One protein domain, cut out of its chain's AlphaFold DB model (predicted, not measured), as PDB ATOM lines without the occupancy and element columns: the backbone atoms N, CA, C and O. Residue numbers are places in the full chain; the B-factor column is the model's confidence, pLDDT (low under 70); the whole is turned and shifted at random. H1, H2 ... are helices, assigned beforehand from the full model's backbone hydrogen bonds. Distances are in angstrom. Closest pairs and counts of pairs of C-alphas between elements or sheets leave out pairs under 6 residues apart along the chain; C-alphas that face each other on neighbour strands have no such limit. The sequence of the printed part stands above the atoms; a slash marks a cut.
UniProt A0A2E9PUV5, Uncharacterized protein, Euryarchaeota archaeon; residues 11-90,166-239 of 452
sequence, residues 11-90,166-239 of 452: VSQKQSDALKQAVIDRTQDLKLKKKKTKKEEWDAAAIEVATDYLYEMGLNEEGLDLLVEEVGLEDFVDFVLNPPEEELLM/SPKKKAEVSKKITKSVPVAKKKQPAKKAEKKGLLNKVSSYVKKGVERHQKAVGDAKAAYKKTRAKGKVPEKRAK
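This is residues 11 to 90 and 166 to 239 of the 452 residues of an uncharacterized protein of Euryarchaeota archaeon (UniProt A0A2E9PUV5). Two long helices, H1 and H6, meet near their ends as a V, and the shorter H2, H3 and H5 pack together at its closed end. Residues 11 to 41 of H1 and 214 to 223 of H6 stick out as free arms, while short H4 and H7 lie at the margins. The 154 printed residues hold seven named helices, H1 to H7 in order, and no named strand: all helix. The whole is only just loose, close to extended, with a radius of gyration of the C-alphas of 22.1 A and spans of 76 by 38 by 30 A.

H1, residues 11 to 56, begins at C-alpha 11 (66.268, 6.233, 55.938) and is 67.7 A long. H2 is residues 61 to 71, H3 73 to 81 and H4 85 to 90. H5, residues 167 to 187, measures 30.6 A. H6, residues 195 to 229, measures 50.7 A. H7, residues 235 to 239, ends at C-alpha 239 (47.057, -7.022, 31.839).

H3 and H6 are the hubs, touching three helices each. They touch at the C-alphas of Val 77 and Val 206, 5.5 A apart. H1 touches H6 with residues 47 to 55 alone, opposite ways at a steep tilt of 43 degrees; the closest C-alphas, Thr 51 and Leu 199, are 5.6 A apart. H1 also touches H3, about perpendicular at 77 degrees, closest at the C-alphas of Ala 50 and Val 80, 5.6 A. H2 touches H5, closest at the C-alphas of Gly 63 and Ala 184, 5.1 A. H4 and H5 are near each other, with 8 pairs of C-alphas within 10 A. H7 is close to H6 but not clearly touching, at 7.9 A between the C-alphas of Arg 228 and Ala 238. Every O i to N i+4 pair is within hydrogen-bond range in H1, H3, H4, H6 and H7, against 6 of 7 in H2 and 15 of 17 in H5.

The C-alphas farthest apart, Val 11 and Ala 190, are 76.6 A apart. Residues 91 to 165 are not printed, and C-alphas 90 and 166 are 18.1 A apart across this cut. Of the links printed whole, none is long. The model's pLDDT is under 70 at residues 35 to 36, 83 to 90, 166 to 171 and 227 to 239.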
ATOM      1  N   VAL A  11      67.509   6.032  55.172       81.50
ATOM      2  CA  VAL A  11      66.268   6.233  55.938       81.50
ATOM      3  C   VAL A  11      65.584   7.535  55.511       81.50
ATOM      4  O   VAL A  11      64.382   7.526  55.243       81.50
ATOM      5  N   SER A  12      66.350   8.616  55.355       81.00
ATOM      6  CA  SER A  12      65.855   9.909  54.863       81.00
ATOM      7  C   SER A  12      65.295   9.812  53.437       81.00
ATOM      8  O   SER A  12      64.181  10.266  53.166       81.00
ATOM      9  N   GLN A  13      65.993   9.117  52.531       80.31
ATOM     10  CA  GLN A  13      65.504   8.872  51.170       80.31
ATOM     11  C   GLN A  13      64.186   8.087  51.170       80.31
ATOM     12  O   GLN A  13      63.228   8.515  50.526       80.31
ATOM     13  N   LYS A  14      64.085   7.009  51.961       84.69
ATOM     14  CA  LYS A  14      62.843   6.229  52.107       84.69
ATOM     15  C   LYS A  14      61.680   7.068  52.634       84.69
ATOM     16  O   LYS A  14      60.565   6.928  52.137       84.69
ATOM     17  N   GLN A  15      61.923   7.941  53.611       83.25
ATOM     18  CA  GLN A  15      60.904   8.866  54.112       83.25
ATOM     19  C   GLN A  15      60.479   9.869  53.030       83.25
ATOM     20  O   GLN A  15      59.285  10.102  52.844       83.25
ATOM     21  N   SER A  16      61.433  10.398  52.257       81.06
ATOM     22  CA  SER A  16      61.144  11.315  51.148       81.06
ATOM     23  C   SER A  16      60.319  10.650  50.039       81.06
ATOM     24  O   SER A  16      59.391  11.256  49.504       81.06
ATOM     25  N   ASP A  17      60.596   9.385  49.727       88.44
ATOM     26  CA  ASP A  17      59.885   8.636  48.694       88.44
ATOM     27  C   ASP A  17      58.490   8.212  49.160       88.44
ATOM     28  O   ASP A  17      57.532   8.306  48.391       88.44
ATOM     29  N   ALA A  18      58.337   7.852  50.438       87.81
ATOM     30  CA  ALA A  18      57.031   7.621  51.049       87.81
ATOM     31  C   ALA A  18      56.156   8.888  51.018       87.81
ATOM     32  O   ALA A  18      54.976   8.816  50.672       87.81
ATOM     33  N   LEU A  19      56.736  10.062  51.303       86.88
ATOM     34  CA  LEU A  19      56.036  11.347  51.209       86.88
ATOM     35  C   LEU A  19      55.628  11.678  49.767       86.88
ATOM     36  O   LEU A  19      54.479  12.053  49.529       86.88
ATOM     37  N   LYS A  20      56.523  11.485  48.787       88.56
ATOM     38  CA  LYS A  20      56.195  11.665  47.360       88.56
ATOM     39  C   LYS A  20      55.049  10.745  46.937       88.56
ATOM     40  O   LYS A  20      54.117  11.200  46.273       88.56
ATOM     41  N   GLN A  21      55.084   9.480  47.352       88.38
ATOM     42  CA  GLN A  21      54.037   8.514  47.031       88.38
ATOM     43  C   GLN A  21      52.692   8.904  47.662       88.38
ATOM     44  O   GLN A  21      51.679   8.926  46.966       88.38
ATOM     45  N   ALA A  22      52.681   9.329  48.929       87.44
ATOM     46  CA  ALA A  22      51.467   9.785  49.607       87.44
ATOM     47  C   ALA A  22      50.826  11.013  48.927       87.44
ATOM     48  O   ALA A  22      49.599  11.111  48.830       87.44
ATOM     49  N   VAL A  23      51.634  11.948  48.412       88.38
ATOM     50  CA  VAL A  23      51.143  13.105  47.639       88.38
ATOM     51  C   VAL A  23      50.536  12.660  46.304       88.38
ATOM     52  O   VAL A  23      49.469  13.145  45.908       88.38
ATOM     53  N   ILE A  24      51.168  11.711  45.611       87.94
ATOM     54  CA  ILE A  24      50.631  11.135  44.373       87.94
ATOM     55  C   ILE A  24      49.284  10.456  44.641       87.94
ATOM     56  O   ILE A  24      48.318  10.716  43.922       87.94
ATOM     57  N   ASP A  25      49.180   9.655  45.697       89.06
ATOM     58  CA  ASP A  25      47.948   8.940  46.034       89.06
ATOM     59  C   ASP A  25      46.821   9.924  46.395       89.06
ATOM     60  O   ASP A  25      45.730   9.871  45.818       89.06
ATOM     61  N   ARG A  26      47.110  10.937  47.225       87.00
ATOM     62  CA  ARG A  26      46.143  11.991  47.585       87.00
ATOM     63  C   ARG A  26      45.659  12.781  46.365       87.00
ATOM     64  O   ARG A  26      44.471  13.090  46.248       87.00
ATOM     65  N   THR A  27      46.550  13.115  45.431       85.62
ATOM     66  CA  THR A  27      46.155  13.828  44.203       85.62
ATOM     67  C   THR A  27      45.326  12.953  43.263       85.62
ATOM     68  O   THR A  27      44.411  13.464  42.607       85.62
ATOM     69  N   GLN A  28      45.586  11.644  43.200       82.38
ATOM     70  CA  GLN A  28      44.753  10.702  42.450       82.38
ATOM     71  C   GLN A  28      43.354  10.571  43.059       82.38
ATOM     72  O   GLN A  28      42.369  10.623  42.317       82.38
ATOM     73  N   ASP A  29      43.248  10.499  44.383       81.44
ATOM     74  CA  ASP A  29      41.964  10.442  45.083       81.44
ATOM     75  C   ASP A  29      41.130  11.703  44.860       81.44
ATOM     76  O   ASP A  29      39.938  11.619  44.552       81.44
ATOM     77  N   LEU A  30      41.751  12.884  44.924       80.56
ATOM     78  CA  LEU A  30      41.078  14.148  44.616       80.56
ATOM     79  C   LEU A  30      40.585  14.196  43.164       80.56
ATOM     80  O   LEU A  30      39.460  14.632  42.907       80.56
ATOM     81  N   LYS A  31      41.385  13.710  42.204       79.50
ATOM     82  CA  LYS A  31      40.963  13.590  40.796       79.50
ATOM     83  C   LYS A  31      39.783  12.630  40.643       79.50
ATOM     84  O   LYS A  31      38.867  12.915  39.873       79.50
ATOM     85  N   LEU A  32      39.786  11.512  41.367       74.12
ATOM     86  CA  LEU A  32      38.700  10.538  41.333       74.12
ATOM     87  C   LEU A  32      37.413  11.107  41.940       74.12
ATOM     88  O   LEU A  32      36.358  10.964  41.326       74.12
ATOM     89  N   LYS A  33      37.500  11.798  43.085       72.00
ATOM     90  CA  LYS A  33      36.367  12.493  43.717       72.00
ATOM     91  C   LYS A  33      35.754  13.527  42.773       72.00
ATOM     92  O   LYS A  33      34.575  13.417  42.462       72.00
ATOM     93  N   LYS A  34      36.567  14.426  42.201       73.38
ATOM     94  CA  LYS A  34      36.108  15.424  41.211       73.38
ATOM     95  C   LYS A  34      35.465  14.799  39.969       73.38
ATOM     96  O   LYS A  34      34.625  15.413  39.323       73.38
ATOM     97  N   LYS A  35      35.889  13.595  39.579       66.25
ATOM     98  CA  LYS A  35      35.296  12.878  38.444       66.25
ATOM     99  C   LYS A  35      33.956  12.234  38.801       66.25
ATOM    100  O   LYS A  35      33.099  12.154  37.927       66.25
ATOM    101  N   LYS A  36      33.792  11.752  40.038       67.56
ATOM    102  CA  LYS A  36      32.519  11.213  40.534       67.56
ATOM    103  C   LYS A  36      31.467  12.314  40.642       67.56
ATOM    104  O   LYS A  36      30.413  12.148  40.050       67.56
ATOM    105  N   THR A  37      31.809  13.460  41.235       72.19
ATOM    106  CA  THR A  37      30.880  14.598  41.369       72.19
ATOM    107  C   THR A  37      30.394  15.097  40.009       72.19
ATOM    108  O   THR A  37      29.199  15.118  39.758       72.19
ATOM    109  N   LYS A  38      31.307  15.336  39.056       71.94
ATOM    110  CA  LYS A  38      30.935  15.725  37.682       71.94
ATOM    111  C   LYS A  38      30.059  14.703  36.966       71.94
ATOM    112  O   LYS A  38      29.319  15.055  36.056       71.94
ATOM    113  N   LYS A  39      30.217  13.419  37.294       75.19
ATOM    114  CA  LYS A  39      29.388  12.370  36.710       75.19
ATOM    115  C   LYS A  39      27.992  12.385  37.326       75.19
ATOM    116  O   LYS A  39      27.031  12.295  36.584       75.19
ATOM    117  N   GLU A  40      27.900  12.494  38.643       75.25
ATOM    118  CA  GLU A  40      26.626  12.572  39.361       75.25
ATOM    119  C   GLU A  40      25.822  13.805  38.924       75.25
ATOM    120  O   GLU A  40      24.636  13.682  38.642       75.25
ATOM    121  N   GLU A  41      26.487  14.951  38.752       75.75
ATOM    122  CA  GLU A  41      25.897  16.175  38.186       75.75
ATOM    123  C   GLU A  41      25.364  15.953  36.763       75.75
ATOM    124  O   GLU A  41      24.260  16.375  36.430       75.75
ATOM    125  N   TRP A  42      26.130  15.261  35.915       79.75
ATOM    126  CA  TRP A  42      25.725  14.984  34.539       79.75
ATOM    127  C   TRP A  42      24.573  13.974  34.459       79.75
ATOM    128  O   TRP A  42      23.645  14.171  33.681       79.75
ATOM    129  N   ASP A  43      24.610  12.919  35.277       80.31
ATOM    130  CA  ASP A  43      23.547  11.915  35.357       80.31
ATOM    131  C   ASP A  43      22.239  12.561  35.874       80.31
ATOM    132  O   ASP A  43      21.166  12.247  35.364       80.31
ATOM    133  N   ALA A  44      22.317  13.501  36.829       80.94
ATOM    134  CA  ALA A  44      21.163  14.263  37.316       80.94
ATOM    135  C   ALA A  44      20.563  15.168  36.228       80.94
ATOM    136  O   ALA A  44      19.366  15.088  35.963       80.94
ATOM    137  N   ALA A  45      21.398  15.948  35.532       80.62
ATOM    138  CA  ALA A  45      20.950  16.790  34.423       80.62
ATOM    139  C   ALA A  45      20.324  15.962  33.284       80.62
ATOM    140  O   ALA A  45      19.316  16.349  32.700       80.62
ATOM    141  N   ALA A  46      20.888  14.789  32.982       81.62
ATOM    142  CA  ALA A  46      20.348  13.890  31.966       81.62
ATOM    143  C   ALA A  46      18.967  13.326  32.355       81.62
ATOM    144  O   ALA A  46      18.084  13.205  31.504       81.62
ATOM    145  N   ILE A  47      18.754  13.024  33.642       86.81
ATOM    146  CA  ILE A  47      17.447  12.610  34.174       86.81
ATOM    147  C   ILE A  47      16.418  13.732  34.023       86.81
ATOM    148  O   ILE A  47      15.299  13.454  33.594       86.81
ATOM    149  N   GLU A  48      16.773  14.976  34.343       85.12
ATOM    150  CA  GLU A  48      15.873  16.131  34.208       85.12
ATOM    151  C   GLU A  48      15.448  16.344  32.751       85.12
ATOM    152  O   GLU A  48      14.253  16.343  32.464       85.12
ATOM    153  N   VAL A  49      16.408  16.380  31.819       85.00
ATOM    154  CA  VAL A  49      16.139  16.539  30.376       85.00
ATOM    155  C   VAL A  49      15.218  15.435  29.846       85.00
ATOM    156  O   VAL A  49      14.257  15.707  29.126       85.00
ATOM    157  N   ALA A  50      15.476  14.176  30.212       85.38
ATOM    158  CA  ALA A  50      14.623  13.067  29.791       85.38
ATOM    159  C   ALA A  50      13.224  13.131  30.425       85.38
ATOM    160  O   ALA A  50      12.239  12.758  29.788       85.38
ATOM    161  N   THR A  51      13.128  13.601  31.671       86.56
ATOM    162  CA  THR A  51      11.847  13.770  32.369       86.56
ATOM    163  C   THR A  51      11.004  14.845  31.694       86.56
ATOM    164  O   THR A  51       9.819  14.613  31.462       86.56
ATOM    165  N   ASP A  52      11.602  15.985  31.339       85.06
ATOM    166  CA  ASP A  52      10.902  17.058  30.633       85.06
ATOM    167  C   ASP A  52      10.395  16.585  29.265       85.06
ATOM    168  O   ASP A  52       9.212  16.755  28.974       85.06
ATOM    169  N   TYR A  53      11.221  15.871  28.490       85.31
ATOM    170  CA  TYR A  53      10.795  15.267  27.221       85.31
ATOM    171  C   TYR A  53       9.586  14.330  27.389       85.31
ATOM    172  O   TYR A  53       8.597  14.420  26.663       85.31
ATOM    173  N   LEU A  54       9.629  13.417  28.364       86.81
ATOM    174  CA  LEU A  54       8.542  12.456  28.592       86.81
ATOM    175  C   LEU A  54       7.264  13.138  29.106       86.81
ATOM    176  O   LEU A  54       6.157  12.725  28.748       86.81
ATOM    177  N   TYR A  55       7.416  14.197  29.902       85.44
ATOM    178  CA  TYR A  55       6.306  15.020  30.363       85.44
ATOM    179  C   TYR A  55       5.649  15.794  29.213       85.44
ATOM    180  O   TYR A  55       4.424  15.797  29.114       85.44
ATOM    181  N   GLU A  56       6.431  16.397  28.314       85.75
ATOM    182  CA  GLU A  56       5.924  17.077  27.110       85.75
ATOM    183  C   GLU A  56       5.183  16.118  26.179       85.75
ATOM    184  O   GLU A  56       4.122  16.439  25.639       85.75
ATOM    185  N   MET A  57       5.675  14.883  26.067       81.88
ATOM    186  CA  MET A  57       4.970  13.822  25.350       81.88
ATOM    187  C   MET A  57       3.654  13.411  26.035       81.88
ATOM    188  O   MET A  57       2.825  12.724  25.429       81.88
ATOM    189  N   GLY A  58       3.393  13.891  27.253       82.00
ATOM    190  CA  GLY A  58       2.152  13.706  27.998       82.00
ATOM    191  C   GLY A  58       2.048  12.341  28.665       82.00
ATOM    192  O   GLY A  58       0.937  11.822  28.793       82.00
ATOM    193  N   LEU A  59       3.182  11.738  29.031       86.62
ATOM    194  CA  LEU A  59       3.204  10.530  29.849       86.62
ATOM    195  C   LEU A  59       3.055  10.890  31.326       86.62
ATOM    196  O   LEU A  59       3.696  11.815  31.825       86.62
ATOM    197  N   ASN A  60       2.220  10.132  32.029       87.62
ATOM    198  CA  ASN A  60       2.179  10.138  33.482       87.62
ATOM    199  C   ASN A  60       3.075   9.024  34.050       87.62
ATOM    200  O   ASN A  60       3.708   8.252  33.329       87.62
ATOM    201  N   GLU A  61       3.128   8.948  35.374       86.75
ATOM    202  CA  GLU A  61       3.909   7.955  36.101       86.75
ATOM    203  C   GLU A  61       3.607   6.502  35.713       86.75
ATOM    204  O   GLU A  61       4.508   5.670  35.746       86.75
ATOM    205  N   GLU A  62       2.360   6.170  35.392       85.62
ATOM    206  CA  GLU A  62       1.949   4.807  35.026       85.62
ATOM    207  C   GLU A  62       2.200   4.532  33.535       85.62
ATOM    208  O   GLU A  62       2.599   3.434  33.154       85.62
ATOM    209  N   GLY A  63       2.079   5.557  32.687       85.44
ATOM    210  CA  GLY A  63       2.527   5.516  31.297       85.44
ATOM    211  C   GLY A  63       4.035   5.282  31.177       85.44
ATOM    212  O   GLY A  63       4.480   4.583  30.268       85.44
ATOM    213  N   LEU A  64       4.829   5.804  32.116       89.06
ATOM    214  CA  LEU A  64       6.262   5.520  32.184       89.06
ATOM    215  C   LEU A  64       6.537   4.027  32.427       89.06
ATOM    216  O   LEU A  64       7.427   3.461  31.797       89.06
ATOM    217  N   ASP A  65       5.768   3.386  33.307       90.69
ATOM    218  CA  ASP A  65       5.935   1.963  33.616       90.69
ATOM    219  C   ASP A  65       5.637   1.101  32.376       90.69
ATOM    220  O   ASP A  65       6.435   0.231  32.022       90.69
ATOM    221  N   LEU A  66       4.566   1.431  31.643       88.25
ATOM    222  CA  LEU A  66       4.218   0.792  30.367       88.25
ATOM    223  C   LEU A  66       5.300   0.989  29.294       88.25
ATOM    224  O   LEU A  66       5.620   0.064  28.548       88.25
ATOM    225  N   LEU A  67       5.895   2.185  29.224       88.81
ATOM    226  CA  LEU A  67       6.994   2.473  28.303       88.81
ATOM    227  C   LEU A  67       8.232   1.622  28.622       88.81
ATOM    228  O   LEU A  67       8.852   1.068  27.716       88.81
ATOM    229  N   VAL A  68       8.599   1.521  29.902       90.81
ATOM    230  CA  VAL A  68       9.758   0.735  30.350       90.81
ATOM    231  C   VAL A  68       9.526  -0.763  30.146       90.81
ATOM    232  O   VAL A  68      10.473  -1.478  29.817       90.81
ATOM    233  N   GLU A  69       8.295  -1.242  30.307       90.44
ATOM    234  CA  GLU A  69       7.927  -2.632  30.028       90.44
ATOM    235  C   GLU A  69       8.058  -2.971  28.534       90.44
ATOM    236  O   GLU A  69       8.621  -4.009  28.187       90.44
ATOM    237  N   GLU A  70       7.615  -2.077  27.646       87.44
ATOM    238  CA  GLU A  70       7.649  -2.292  26.194       87.44
ATOM    239  C   GLU A  70       9.063  -2.158  25.599       87.44
ATOM    240  O   GLU A  70       9.485  -2.966  24.770       87.44
ATOM    241  N   VAL A  71       9.815  -1.137  26.024       86.88
ATOM    242  CA  VAL A  71      11.162  -0.840  25.505       86.88
ATOM    243  C   VAL A  71      12.236  -1.676  26.206       86.88
ATOM    244  O   VAL A  71      13.255  -2.027  25.608       86.88
ATOM    245  N   GLY A  72      12.006  -2.018  27.471       88.44
ATOM    246  CA  GLY A  72      12.962  -2.675  28.347       88.44
ATOM    247  C   GLY A  72      13.807  -1.688  29.155       88.44
ATOM    248  O   GLY A  72      14.222  -0.628  28.684       88.44
ATOM    249  N   LEU A  73      14.128  -2.088  30.391       87.56
ATOM    250  CA  LEU A  73      14.861  -1.262  31.355       87.56
ATOM    251  C   LEU A  73      16.243  -0.813  30.850       87.56
ATOM    252  O   LEU A  73      16.652   0.311  31.112       87.56
ATOM    253  N   GLU A  74      16.978  -1.678  30.152       83.19
ATOM    254  CA  GLU A  74      18.333  -1.355  29.683       83.19
ATOM    255  C   GLU A  74      18.323  -0.320  28.550       83.19
ATOM    256  O   GLU A  74      19.111   0.624  28.585       83.19
ATOM    257  N   ASP A  75      17.406  -0.471  27.591       86.81
ATOM    258  CA  ASP A  75      17.244   0.457  26.467       86.81
ATOM    259  C   ASP A  75      16.718   1.817  26.977       86.81
ATOM    260  O   ASP A  75      17.211   2.866  26.564       86.81
ATOM    261  N   PHE A  76      15.796   1.817  27.950       88.62
ATOM    262  CA  PHE A  76      15.323   3.043  28.604       88.62
ATOM    263  C   PHE A  76      16.447   3.789  29.342       88.62
ATOM    264  O   PHE A  76      16.613   4.996  29.181       88.62
ATOM    265  N   VAL A  77      17.264   3.080  30.125       87.75
ATOM    266  CA  VAL A  77      18.379   3.688  30.870       87.75
ATOM    267  C   VAL A  77      19.455   4.229  29.925       87.75
ATOM    268  O   VAL A  77      20.031   5.279  30.209       87.75
ATOM    269  N   ASP A  78      19.718   3.559  28.795       85.69
ATOM    270  CA  ASP A  78      20.653   4.068  27.782       85.69
ATOM    271  C   ASP A  78      20.117   5.327  27.089       85.69
ATOM    272  O   ASP A  78      20.893   6.223  26.780       85.69
ATOM    273  N   PHE A  79      18.805   5.450  26.895       86.19
ATOM    274  CA  PHE A  79      18.209   6.684  26.379       86.19
ATOM    275  C   PHE A  79      18.356   7.859  27.345       86.19
ATOM    276  O   PHE A  79      18.787   8.929  26.923       86.19
ATOM    277  N   VAL A  80      18.071   7.649  28.635       86.88
ATOM    278  CA  VAL A  80      18.180   8.705  29.657       86.88
ATOM    279  C   VAL A  80      19.635   9.127  29.858       86.88
ATOM    280  O   VAL A  80      19.946  10.310  29.819       86.88
ATOM    281  N   LEU A  81      20.549   8.170  30.048       85.19
ATOM    282  CA  LEU A  81      21.954   8.459  30.353       85.19
ATOM    283  C   LEU A  81      22.828   8.659  29.115       85.19
ATOM    284  O   LEU A  81      24.006   8.962  29.250       85.19
ATOM    285  N   ASN A  82      22.339   8.416  27.905       79.56
ATOM    286  CA  ASN A  82      23.104   8.636  26.680       79.56
ATOM    287  C   ASN A  82      22.183   9.091  25.542       79.56
ATOM    288  O   ASN A  82      22.153   8.418  24.498       79.56
ATOM    289  N   PRO A  83      21.497  10.241  25.688       66.88
ATOM    290  CA  PRO A  83      20.606  10.738  24.652       66.88
ATOM    291  C   PRO A  83      21.364  10.859  23.317       66.88
ATOM    292  O   PRO A  83      22.566  11.176  23.296       66.88
ATOM    293  N   PRO A  84      20.728  10.520  22.183       61.25
ATOM    294  CA  PRO A  84      21.373  10.605  20.882       61.25
ATOM    295  C   PRO A  84      21.785  12.056  20.597       61.25
ATOM    296  O   PRO A  84      20.948  12.944  20.502       61.25
ATOM    297  N   GLU A  85      23.086  12.279  20.378       57.38
ATOM    298  CA  GLU A  85      23.633  13.585  19.966       57.38
ATOM    299  C   GLU A  85      22.926  14.145  18.719       57.38
ATOM    300  O   GLU A  85      22.894  15.351  18.526       57.38
ATOM    301  N   GLU A  86      22.352  13.284  17.870       51.75
ATOM    302  CA  GLU A  86      21.622  13.689  16.667       51.75
ATOM    303  C   GLU A  86      20.321  14.443  16.952       51.75
ATOM    304  O   GLU A  86      19.973  15.281  16.139       51.75
ATOM    305  N   GLU A  87      19.621  14.200  18.058       51.00
ATOM    306  CA  GLU A  87      18.339  14.873  18.341       51.00
ATOM    307  C   GLU A  87      18.591  16.321  18.798       51.00
ATOM    308  O   GLU A  87      18.014  17.249  18.242       51.00
ATOM    309  N   LEU A  88      19.618  16.519  19.637       46.47
ATOM    310  CA  LEU A  88      20.160  17.841  19.983       46.47
ATOM    311  C   LEU A  88      20.805  18.554  18.774       46.47
ATOM    312  O   LEU A  88      20.634  19.755  18.584       46.47
ATOM    313  N   LEU A  89      21.530  17.827  17.911       43.50
ATOM    314  CA  LEU A  89      22.183  18.409  16.724       43.50
ATOM    315  C   LEU A  89      21.222  18.675  15.556       43.50
ATOM    316  O   LEU A  89      21.544  19.489  14.690       43.50
ATOM    317  N   MET A  90      20.093  17.970  15.454       44.56
ATOM    318  CA  MET A  90      19.084  18.193  14.410       44.56
ATOM    319  C   MET A  90      18.314  19.481  14.674       44.56
ATOM    320  O   MET A  90      18.063  20.214  13.724       44.56
ATOM    321  N   SER A 166      28.088   2.270  18.259       41.91
ATOM    322  CA  SER A 166      27.784   2.498  16.845       41.91
ATOM    323  C   SER A 166      26.539   3.382  16.772       41.91
ATOM    324  O   SER A 166      25.541   2.960  17.350       41.91
ATOM    325  N   PRO A 167      26.586   4.565  16.126       54.78
ATOM    326  CA  PRO A 167      25.500   5.553  16.174       54.78
ATOM    327  C   PRO A 167      24.149   4.941  15.784       54.78
ATOM    328  O   PRO A 167      23.120   5.298  16.337       54.78
ATOM    329  N   LYS A 168      24.187   3.892  14.949       57.38
ATOM    330  CA  LYS A 168      23.048   3.033  14.611       57.38
ATOM    331  C   LYS A 168      22.286   2.467  15.817       57.38
ATOM    332  O   LYS A 168      21.072   2.469  15.763       57.38
ATOM    333  N   LYS A 169      22.962   2.003  16.876       61.59
ATOM    334  CA  LYS A 169      22.297   1.412  18.055       61.59
ATOM    335  C   LYS A 169      21.638   2.470  18.940       61.59
ATOM    336  O   LYS A 169      20.522   2.258  19.381       61.59
ATOM    337  N   LYS A 170      22.292   3.618  19.141       63.78
ATOM    338  CA  LYS A 170      21.711   4.738  19.902       63.78
ATOM    339  C   LYS A 170      20.471   5.306  19.205       63.78
ATOM    340  O   LYS A 170      19.434   5.466  19.829       63.78
ATOM    341  N   ALA A 171      20.567   5.512  17.890       66.38
ATOM    342  CA  ALA A 171      19.440   5.943  17.065       66.38
ATOM    343  C   ALA A 171      18.332   4.882  16.955       66.38
ATOM    344  O   ALA A 171      17.195   5.207  16.642       66.38
ATOM    345  N   GLU A 172      18.646   3.601  17.151       74.25
ATOM    346  CA  GLU A 172      17.650   2.529  17.191       74.25
ATOM    347  C   GLU A 172      16.888   2.537  18.519       74.25
ATOM    348  O   GLU A 172      15.666   2.450  18.499       74.25
ATOM    349  N   VAL A 173      17.582   2.721  19.646       79.00
ATOM    350  CA  VAL A 173      16.967   2.849  20.977       79.00
ATOM    351  C   VAL A 173      16.040   4.066  21.048       79.00
ATOM    352  O   VAL A 173      14.884   3.917  21.438       79.00
ATOM    353  N   SER A 174      16.475   5.242  20.581       76.81
ATOM    354  CA  SER A 174      15.599   6.424  20.559       76.81
ATOM    355  C   SER A 174      14.385   6.228  19.650       76.81
ATOM    356  O   SER A 174      13.271   6.562  20.035       76.81
ATOM    357  N   LYS A 175      14.556   5.584  18.486       81.56
ATOM    358  CA  LYS A 175      13.438   5.219  17.595       81.56
ATOM    359  C   LYS A 175      12.463   4.219  18.203       81.56
ATOM    360  O   LYS A 175      11.302   4.213  17.810       81.56
ATOM    361  N   LYS A 176      12.920   3.323  19.080       84.56
ATOM    362  CA  LYS A 176      12.018   2.428  19.816       84.56
ATOM    363  C   LYS A 176      11.195   3.235  20.811       84.56
ATOM    364  O   LYS A 176       9.978   3.136  20.799       84.56
ATOM    365  N   ILE A 177      11.845   4.100  21.584       83.25
ATOM    366  CA  ILE A 177      11.182   4.922  22.601       83.25
ATOM    367  C   ILE A 177      10.173   5.874  21.968       83.25
ATOM    368  O   ILE A 177       9.020   5.881  22.377       83.25
ATOM    369  N   THR A 178      10.539   6.590  20.905       83.06
ATOM    370  CA  THR A 178       9.617   7.511  20.218       83.06
ATOM    371  C   THR A 178       8.386   6.803  19.645       83.06
ATOM    372  O   THR A 178       7.318   7.405  19.563       83.06
ATOM    373  N   LYS A 179       8.495   5.515  19.290       85.50
ATOM    374  CA  LYS A 179       7.360   4.691  18.842       85.50
ATOM    375  C   LYS A 179       6.517   4.150  19.993       85.50
ATOM    376  O   LYS A 179       5.301   4.072  19.844       85.50
ATOM    377  N   SER A 180       7.135   3.791  21.114       85.50
ATOM    378  CA  SER A 180       6.441   3.221  22.272       85.50
ATOM    379  C   SER A 180       5.795   4.289  23.164       85.50
ATOM    380  O   SER A 180       4.769   4.029  23.782       85.50
ATOM    381  N   VAL A 181       6.301   5.526  23.171       85.00
ATOM    382  CA  VAL A 181       5.704   6.666  23.896       85.00
ATOM    383  C   VAL A 181       4.221   6.897  23.549       85.00
ATOM    384  O   VAL A 181       3.411   6.959  24.474       85.00
ATOM    385  N   PRO A 182       3.788   6.983  22.273       84.88
ATOM    386  CA  PRO A 182       2.368   7.143  21.952       84.88
ATOM    387  C   PRO A 182       1.530   5.902  22.289       84.88
ATOM    388  O   PRO A 182       0.337   6.037  22.553       84.88
ATOM    389  N   VAL A 183       2.119   4.702  22.293       86.94
ATOM    390  CA  VAL A 183       1.428   3.462  22.690       86.94
ATOM    391  C   VAL A 183       1.168   3.467  24.194       86.94
ATOM    392  O   VAL A 183       0.032   3.257  24.621       86.94
ATOM    393  N   ALA A 184       2.186   3.800  24.985       85.69
ATOM    394  CA  ALA A 184       2.076   3.975  26.424       85.69
ATOM    395  C   ALA A 184       1.092   5.103  26.781       85.69
ATOM    396  O   ALA A 184       0.212   4.906  27.614       85.69
ATOM    397  N   LYS A 185       1.138   6.237  26.065       85.06
ATOM    398  CA  LYS A 185       0.196   7.355  26.247       85.06
ATOM    399  C   LYS A 185      -1.264   6.961  26.006       85.06
ATOM    400  O   LYS A 185      -2.152   7.501  26.653       85.06
ATOM    401  N   LYS A 186      -1.532   6.043  25.075       86.12
ATOM    402  CA  LYS A 186      -2.895   5.549  24.797       86.12
ATOM    403  C   LYS A 186      -3.402   4.558  25.846       86.12
ATOM    404  O   LYS A 186      -4.608   4.427  26.003       86.12
ATOM    405  N   LYS A 187      -2.496   3.841  26.516       86.75
ATOM    406  CA  LYS A 187      -2.819   2.802  27.507       86.75
ATOM    407  C   LYS A 187      -2.802   3.305  28.953       86.75
ATOM    408  O   LYS A 187      -3.357   2.638  29.819       86.75
ATOM    409  N   GLN A 188      -2.151   4.434  29.222       83.75
ATOM    410  CA  GLN A 188      -2.063   5.000  30.566       83.75
ATOM    411  C   GLN A 188      -3.449   5.435  31.085       83.75
ATOM    412  O   GLN A 188      -4.289   5.877  30.295       83.75
ATOM    413  N   PRO A 189      -3.699   5.369  32.402       78.94
ATOM    414  CA  PRO A 189      -4.953   5.849  32.977       78.94
ATOM    415  C   PRO A 189      -5.082   7.372  32.845       78.94
ATOM    416  O   PRO A 189      -4.081   8.086  32.766       78.94
ATOM    417  N   ALA A 190      -6.311   7.889  32.935       77.81
ATOM    418  CA  ALA A 190      -6.644   9.318  32.824       77.81
ATOM    419  C   ALA A 190      -6.155  10.205  34.000       77.81
ATOM    420  O   ALA A 190      -6.715  11.269  34.265       77.81
ATOM    421  N   LYS A 191      -5.110   9.787  34.723       78.62
ATOM    422  CA  LYS A 191      -4.459  10.597  35.759       78.62
ATOM    423  C   LYS A 191      -3.604  11.689  35.118       78.62
ATOM    424  O   LYS A 191      -2.899  11.437  34.137       78.62
ATOM    425  N   LYS A 192      -3.644  12.890  35.704       75.44
ATOM    426  CA  LYS A 192      -2.827  14.035  35.276       75.44
ATOM    427  C   LYS A 192      -1.338  13.703  35.413       75.44
ATOM    428  O   LYS A 192      -0.933  13.027  36.353       75.44
ATOM    429  N   ALA A 193      -0.534  14.164  34.459       77.12
ATOM    430  CA  ALA A 193       0.912  14.007  34.524       77.12
ATOM    431  C   ALA A 193       1.488  14.960  35.582       77.12
ATOM    432  O   ALA A 193       1.230  16.162  35.539       77.12
ATOM    433  N   GLU A 194       2.285  14.435  36.512       85.12
ATOM    434  CA  GLU A 194       3.000  15.230  37.512       85.12
ATOM    435  C   GLU A 194       4.509  15.146  37.268       85.12
ATOM    436  O   GLU A 194       5.102  14.070  37.361       85.12
ATOM    437  N   LYS A 195       5.159  16.287  36.990       84.69
ATOM    438  CA  LYS A 195       6.608  16.337  36.708       84.69
ATOM    439  C   LYS A 195       7.456  15.736  37.830       84.69
ATOM    440  O   LYS A 195       8.384  14.980  37.563       84.69
ATOM    441  N   LYS A 196       7.136  16.059  39.088       86.88
ATOM    442  CA  LYS A 196       7.889  15.584  40.264       86.88
ATOM    443  C   LYS A 196       7.798  14.066  40.422       86.88
ATOM    444  O   LYS A 196       8.803  13.408  40.679       86.88
ATOM    445  N   GLY A 197       6.603  13.519  40.233       85.88
ATOM    446  CA  GLY A 197       6.359  12.084  40.258       85.88
ATOM    447  C   GLY A 197       7.090  11.339  39.143       85.88
ATOM    448  O   GLY A 197       7.779  10.343  39.391       85.88
ATOM    449  N   LEU A 198       7.044  11.892  37.926       88.00
ATOM    450  CA  LEU A 198       7.769  11.362  36.773       88.00
ATOM    451  C   LEU A 198       9.284  11.343  37.022       88.00
ATOM    452  O   LEU A 198       9.919  10.305  36.838       88.00
ATOM    453  N   LEU A 199       9.849  12.447  37.522       89.12
ATOM    454  CA  LEU A 199      11.274  12.571  37.846       89.12
ATOM    455  C   LEU A 199      11.717  11.492  38.838       89.12
ATOM    456  O   LEU A 199      12.716  10.798  38.623       89.12
ATOM    457  N   ASN A 200      10.944  11.306  39.911       92.12
ATOM    458  CA  ASN A 200      11.227  10.294  40.923       92.12
ATOM    459  C   ASN A 200      11.256   8.892  40.309       92.12
ATOM    460  O   ASN A 200      12.205   8.138  40.550       92.12
ATOM    461  N   LYS A 201      10.283   8.555  39.455       91.50
ATOM    462  CA  LYS A 201      10.256   7.255  38.779       91.50
ATOM    463  C   LYS A 201      11.406   7.075  37.791       91.50
ATOM    464  O   LYS A 201      12.074   6.041  37.859       91.50
ATOM    465  N   VAL A 202      11.698   8.061  36.940       90.94
ATOM    466  CA  VAL A 202      12.837   8.016  36.000       90.94
ATOM    467  C   VAL A 202      14.138   7.786  36.771       90.94
ATOM    468  O   VAL A 202      14.891   6.864  36.452       90.94
ATOM    469  N   SER A 203      14.358   8.534  37.859       90.38
ATOM    470  CA  SER A 203      15.530   8.351  38.720       90.38
ATOM    471  C   SER A 203      15.602   6.938  39.319       90.38
ATOM    472  O   SER A 203      16.679   6.342  39.391       90.38
ATOM    473  N   SER A 204      14.457   6.358  39.702       92.50
ATOM    474  CA  SER A 204      14.380   5.006  40.262       92.50
ATOM    475  C   SER A 204      14.748   3.935  39.231       92.50
ATOM    476  O   SER A 204      15.478   2.993  39.547       92.50
ATOM    477  N   TYR A 205      14.306   4.096  37.981       90.31
ATOM    478  CA  TYR A 205      14.632   3.185  36.890       90.31
ATOM    479  C   TYR A 205      16.106   3.270  36.509       90.31
ATOM    480  O   TYR A 205      16.752   2.234  36.336       90.31
ATOM    481  N   VAL A 206      16.667   4.481  36.480       89.75
ATOM    482  CA  VAL A 206      18.107   4.690  36.292       89.75
ATOM    483  C   VAL A 206      18.911   4.009  37.399       89.75
ATOM    484  O   VAL A 206      19.821   3.237  37.091       89.75
ATOM    485  N   LYS A 207      18.542   4.185  38.675       91.38
ATOM    486  CA  LYS A 207      19.193   3.494  39.805       91.38
ATOM    487  C   LYS A 207      19.135   1.969  39.655       91.38
ATOM    488  O   LYS A 207      20.181   1.320  39.688       91.38
ATOM    489  N   LYS A 208      17.954   1.404  39.376       90.00
ATOM    490  CA  LYS A 208      17.770  -0.043  39.140       90.00
ATOM    491  C   LYS A 208      18.626  -0.557  37.975       90.00
ATOM    492  O   LYS A 208      19.218  -1.634  38.064       90.00
ATOM    493  N   GLY A 209      18.709   0.198  36.879       84.62
ATOM    494  CA  GLY A 209      19.551  -0.142  35.731       84.62
ATOM    495  C   GLY A 209      21.041  -0.146  36.075       84.62
ATOM    496  O   GLY A 209      21.762  -1.091  35.744       84.62
ATOM    497  N   VAL A 210      21.498   0.877  36.801       83.25
ATOM    498  CA  VAL A 210      22.888   0.992  37.260       83.25
ATOM    499  C   VAL A 210      23.253  -0.147  38.213       83.25
ATOM    500  O   VAL A 210      24.319  -0.744  38.052       83.25
ATOM    501  N   GLU A 211      22.381  -0.506  39.155       86.50
ATOM    502  CA  GLU A 211      22.588  -1.631  40.078       86.50
ATOM    503  C   GLU A 211      22.708  -2.972  39.345       86.50
ATOM    504  O   GLU A 211      23.658  -3.727  39.577       86.50
ATOM    505  N   ARG A 212      21.800  -3.253  38.397       81.56
ATOM    506  CA  ARG A 212      21.874  -4.465  37.559       81.56
ATOM    507  C   ARG A 212      23.192  -4.534  36.795       81.56
ATOM    508  O   ARG A 212      23.833  -5.586  36.758       81.56
ATOM    509  N   HIS A 213      23.639  -3.408  36.245       76.44
ATOM    510  CA  HIS A 213      24.926  -3.328  35.566       76.44
ATOM    511  C   HIS A 213      26.105  -3.558  36.529       76.44
ATOM    512  O   HIS A 213      27.018  -4.319  36.210       76.44
ATOM    513  N   GLN A 214      26.104  -2.941  37.715       81.88
ATOM    514  CA  GLN A 214      27.159  -3.145  38.716       81.88
ATOM    515  C   GLN A 214      27.262  -4.613  39.143       81.88
ATOM    516  O   GLN A 214      28.372  -5.147  39.207       81.88
ATOM    517  N   LYS A 215      26.123  -5.285  39.347       84.19
ATOM    518  CA  LYS A 215      26.068  -6.721  39.644       84.19
ATOM    519  C   LYS A 215      26.657  -7.556  38.507       84.19
ATOM    520  O   LYS A 215      27.564  -8.346  38.745       84.19
ATOM    521  N   ALA A 216      26.241  -7.307  37.263       76.69
ATOM    522  CA  ALA A 216      26.768  -8.014  36.094       76.69
ATOM    523  C   ALA A 216      28.291  -7.832  35.928       76.69
ATOM    524  O   ALA A 216      29.010  -8.778  35.593       76.69
ATOM    525  N   VAL A 217      28.811  -6.630  36.203       76.81
ATOM    526  CA  VAL A 217      30.258  -6.358  36.211       76.81
ATOM    527  C   VAL A 217      30.956  -7.087  37.362       76.81
ATOM    528  O   VAL A 217      32.047  -7.629  37.165       76.81
ATOM    529  N   GLY A 218      30.344  -7.121  38.547       79.56
ATOM    530  CA  GLY A 218      30.831  -7.866  39.707       79.56
ATOM    531  C   GLY A 218      30.964  -9.360  39.414       79.56
ATOM    532  O   GLY A 218      32.045  -9.924  39.592       79.56
ATOM    533  N   ASP A 219      29.915  -9.969  38.864       78.75
ATOM    534  CA  ASP A 219      29.880 -11.384  38.485       78.75
ATOM    535  C   ASP A 219      30.914 -11.701  37.400       78.75
ATOM    536  O   ASP A 219      31.667 -12.674  37.509       78.75
ATOM    537  N   ALA A 220      31.041 -10.835  36.388       78.25
ATOM    538  CA  ALA A 220      32.064 -10.966  35.356       78.25
ATOM    539  C   ALA A 220      33.484 -10.869  35.937       78.25
ATOM    540  O   ALA A 220      34.363 -11.659  35.581       78.25
ATOM    541  N   LYS A 221      33.723  -9.939  36.871       81.50
ATOM    542  CA  LYS A 221      35.013  -9.787  37.558       81.50
ATOM    543  C   LYS A 221      35.318 -10.993  38.449       81.50
ATOM    544  O   LYS A 221      36.465 -11.440  38.494       81.50
ATOM    545  N   ALA A 222      34.313 -11.549  39.121       81.81
ATOM    546  CA  ALA A 222      34.444 -12.755  39.932       81.81
ATOM    547  C   ALA A 222      34.750 -13.986  39.065       81.81
ATOM    548  O   ALA A 222      35.680 -14.738  39.368       81.81
ATOM    549  N   ALA A 223      34.044 -14.163  37.945       77.38
ATOM    550  CA  ALA A 223      34.317 -15.214  36.965       77.38
ATOM    551  C   ALA A 223      35.727 -15.078  36.365       77.38
ATOM    552  O   ALA A 223      36.458 -16.064  36.234       77.38
ATOM    553  N   TYR A 224      36.157 -13.848  36.083       74.19
ATOM    554  CA  TYR A 224      37.514 -13.554  35.636       74.19
ATOM    555  C   TYR A 224      38.569 -13.919  36.700       74.19
ATOM    556  O   TYR A 224      39.559 -14.588  36.404       74.19
ATOM    557  N   LYS A 225      38.348 -13.567  37.973       79.12
ATOM    558  CA  LYS A 225      39.248 -13.946  39.077       79.12
ATOM    559  C   LYS A 225      39.338 -15.470  39.232       79.12
ATOM    560  O   LYS A 225      40.434 -15.996  39.403       79.12
ATOM    561  N   LYS A 226      38.210 -16.181  39.095       77.12
ATOM    562  CA  LYS A 226      38.145 -17.654  39.132       77.12
ATOM    563  C   LYS A 226      38.879 -18.309  37.953       77.12
ATOM    564  O   LYS A 226      39.546 -19.317  38.147       77.12
ATOM    565  N   THR A 227      38.787 -17.755  36.744       67.38
ATOM    566  CA  THR A 227      39.505 -18.279  35.561       67.38
ATOM    567  C   THR A 227      41.006 -17.991  35.613       67.38
ATOM    568  O   THR A 227      41.796 -18.855  35.236       67.38
ATOM    569  N   ARG A 228      41.410 -16.839  36.169       68.94
ATOM    570  CA  ARG A 228      42.814 -16.512  36.466       68.94
ATOM    571  C   ARG A 228      43.415 -17.447  37.520       68.94
ATOM    572  O   ARG A 228      44.514 -17.944  37.314       68.94
ATOM    573  N   ALA A 229      42.695 -17.715  38.612       66.50
ATOM    574  CA  ALA A 229      43.151 -18.625  39.669       66.50
ATOM    575  C   ALA A 229      43.335 -20.072  39.173       66.50
ATOM    576  O   ALA A 229      44.161 -20.802  39.700       66.50
ATOM    577  N   LYS A 230      42.607 -20.472  38.124       63.66
ATOM    578  CA  LYS A 230      42.719 -21.794  37.486       63.66
ATOM    579  C   LYS A 230      43.837 -21.888  36.433       63.66
ATOM    580  O   LYS A 230      43.867 -22.864  35.694       63.66
ATOM    581  N   GLY A 231      44.699 -20.873  36.294       57.19
ATOM    582  CA  GLY A 231      45.845 -20.881  35.367       57.19
ATOM    583  C   GLY A 231      45.495 -20.832  33.872       57.19
ATOM    584  O   GLY A 231      46.383 -20.872  33.031       57.19
ATOM    585  N   LYS A 232      44.210 -20.708  33.510       57.81
ATOM    586  CA  LYS A 232      43.721 -20.797  32.118       57.81
ATOM    587  C   LYS A 232      43.804 -19.487  31.323       57.81
ATOM    588  O   LYS A 232      43.265 -19.412  30.224       57.81
ATOM    589  N   VAL A 233      44.416 -18.428  31.863       50.41
ATOM    590  CA  VAL A 233      44.461 -17.107  31.212       50.41
ATOM    591  C   VAL A 233      45.912 -16.656  31.040       50.41
ATOM    592  O   VAL A 233      46.571 -16.402  32.049       50.41
ATOM    593  N   PRO A 234      46.410 -16.496  29.799       52.72
ATOM    594  CA  PRO A 234      47.748 -15.962  29.573       52.72
ATOM    595  C   PRO A 234      47.870 -14.542  30.145       52.72
ATOM    596  O   PRO A 234      46.982 -13.702  29.966       52.72
ATOM    597  N   GLU A 235      48.987 -14.259  30.821       55.44
ATOM    598  CA  GLU A 235      49.261 -13.010  31.558       55.44
ATOM    599  C   GLU A 235      48.992 -11.725  30.751       55.44
ATOM    600  O   GLU A 235      48.599 -10.697  31.312       55.44
ATOM    601  N   LYS A 236      49.168 -11.776  29.424       54.97
ATOM    602  CA  LYS A 236      48.913 -10.655  28.506       54.97
ATOM    603  C   LYS A 236      47.424 -10.270  28.462       54.97
ATOM    604  O   LYS A 236      47.104  -9.096  28.640       54.97
ATOM    605  N   ARG A 237      46.501 -11.246  28.394       52.66
ATOM    606  CA  ARG A 237      45.038 -11.010  28.467       52.66
ATOM    607  C   ARG A 237      44.617 -10.434  29.821       52.66
ATOM    608  O   ARG A 237      43.662  -9.666  29.898       52.66
ATOM    609  N   ALA A 238      45.332 -10.774  30.894       52.97
ATOM    610  CA  ALA A 238      45.055 -10.251  32.230       52.97
ATOM    611  C   ALA A 238      45.436  -8.786  32.408       52.97
ATOM    612  O   ALA A 238      44.674  -8.001  32.980       52.97
ATOM    613  N   LYS A 239      46.592  -8.410  31.862       54.91
ATOM    614  CA  LYS A 239      47.057  -7.022  31.839       54.91
ATOM    615  C   LYS A 239      46.166  -6.159  30.931       54.91
ATOM    616  O   LYS A 239      45.903  -5.009  31.274       54.91
TER     617      LYS A 239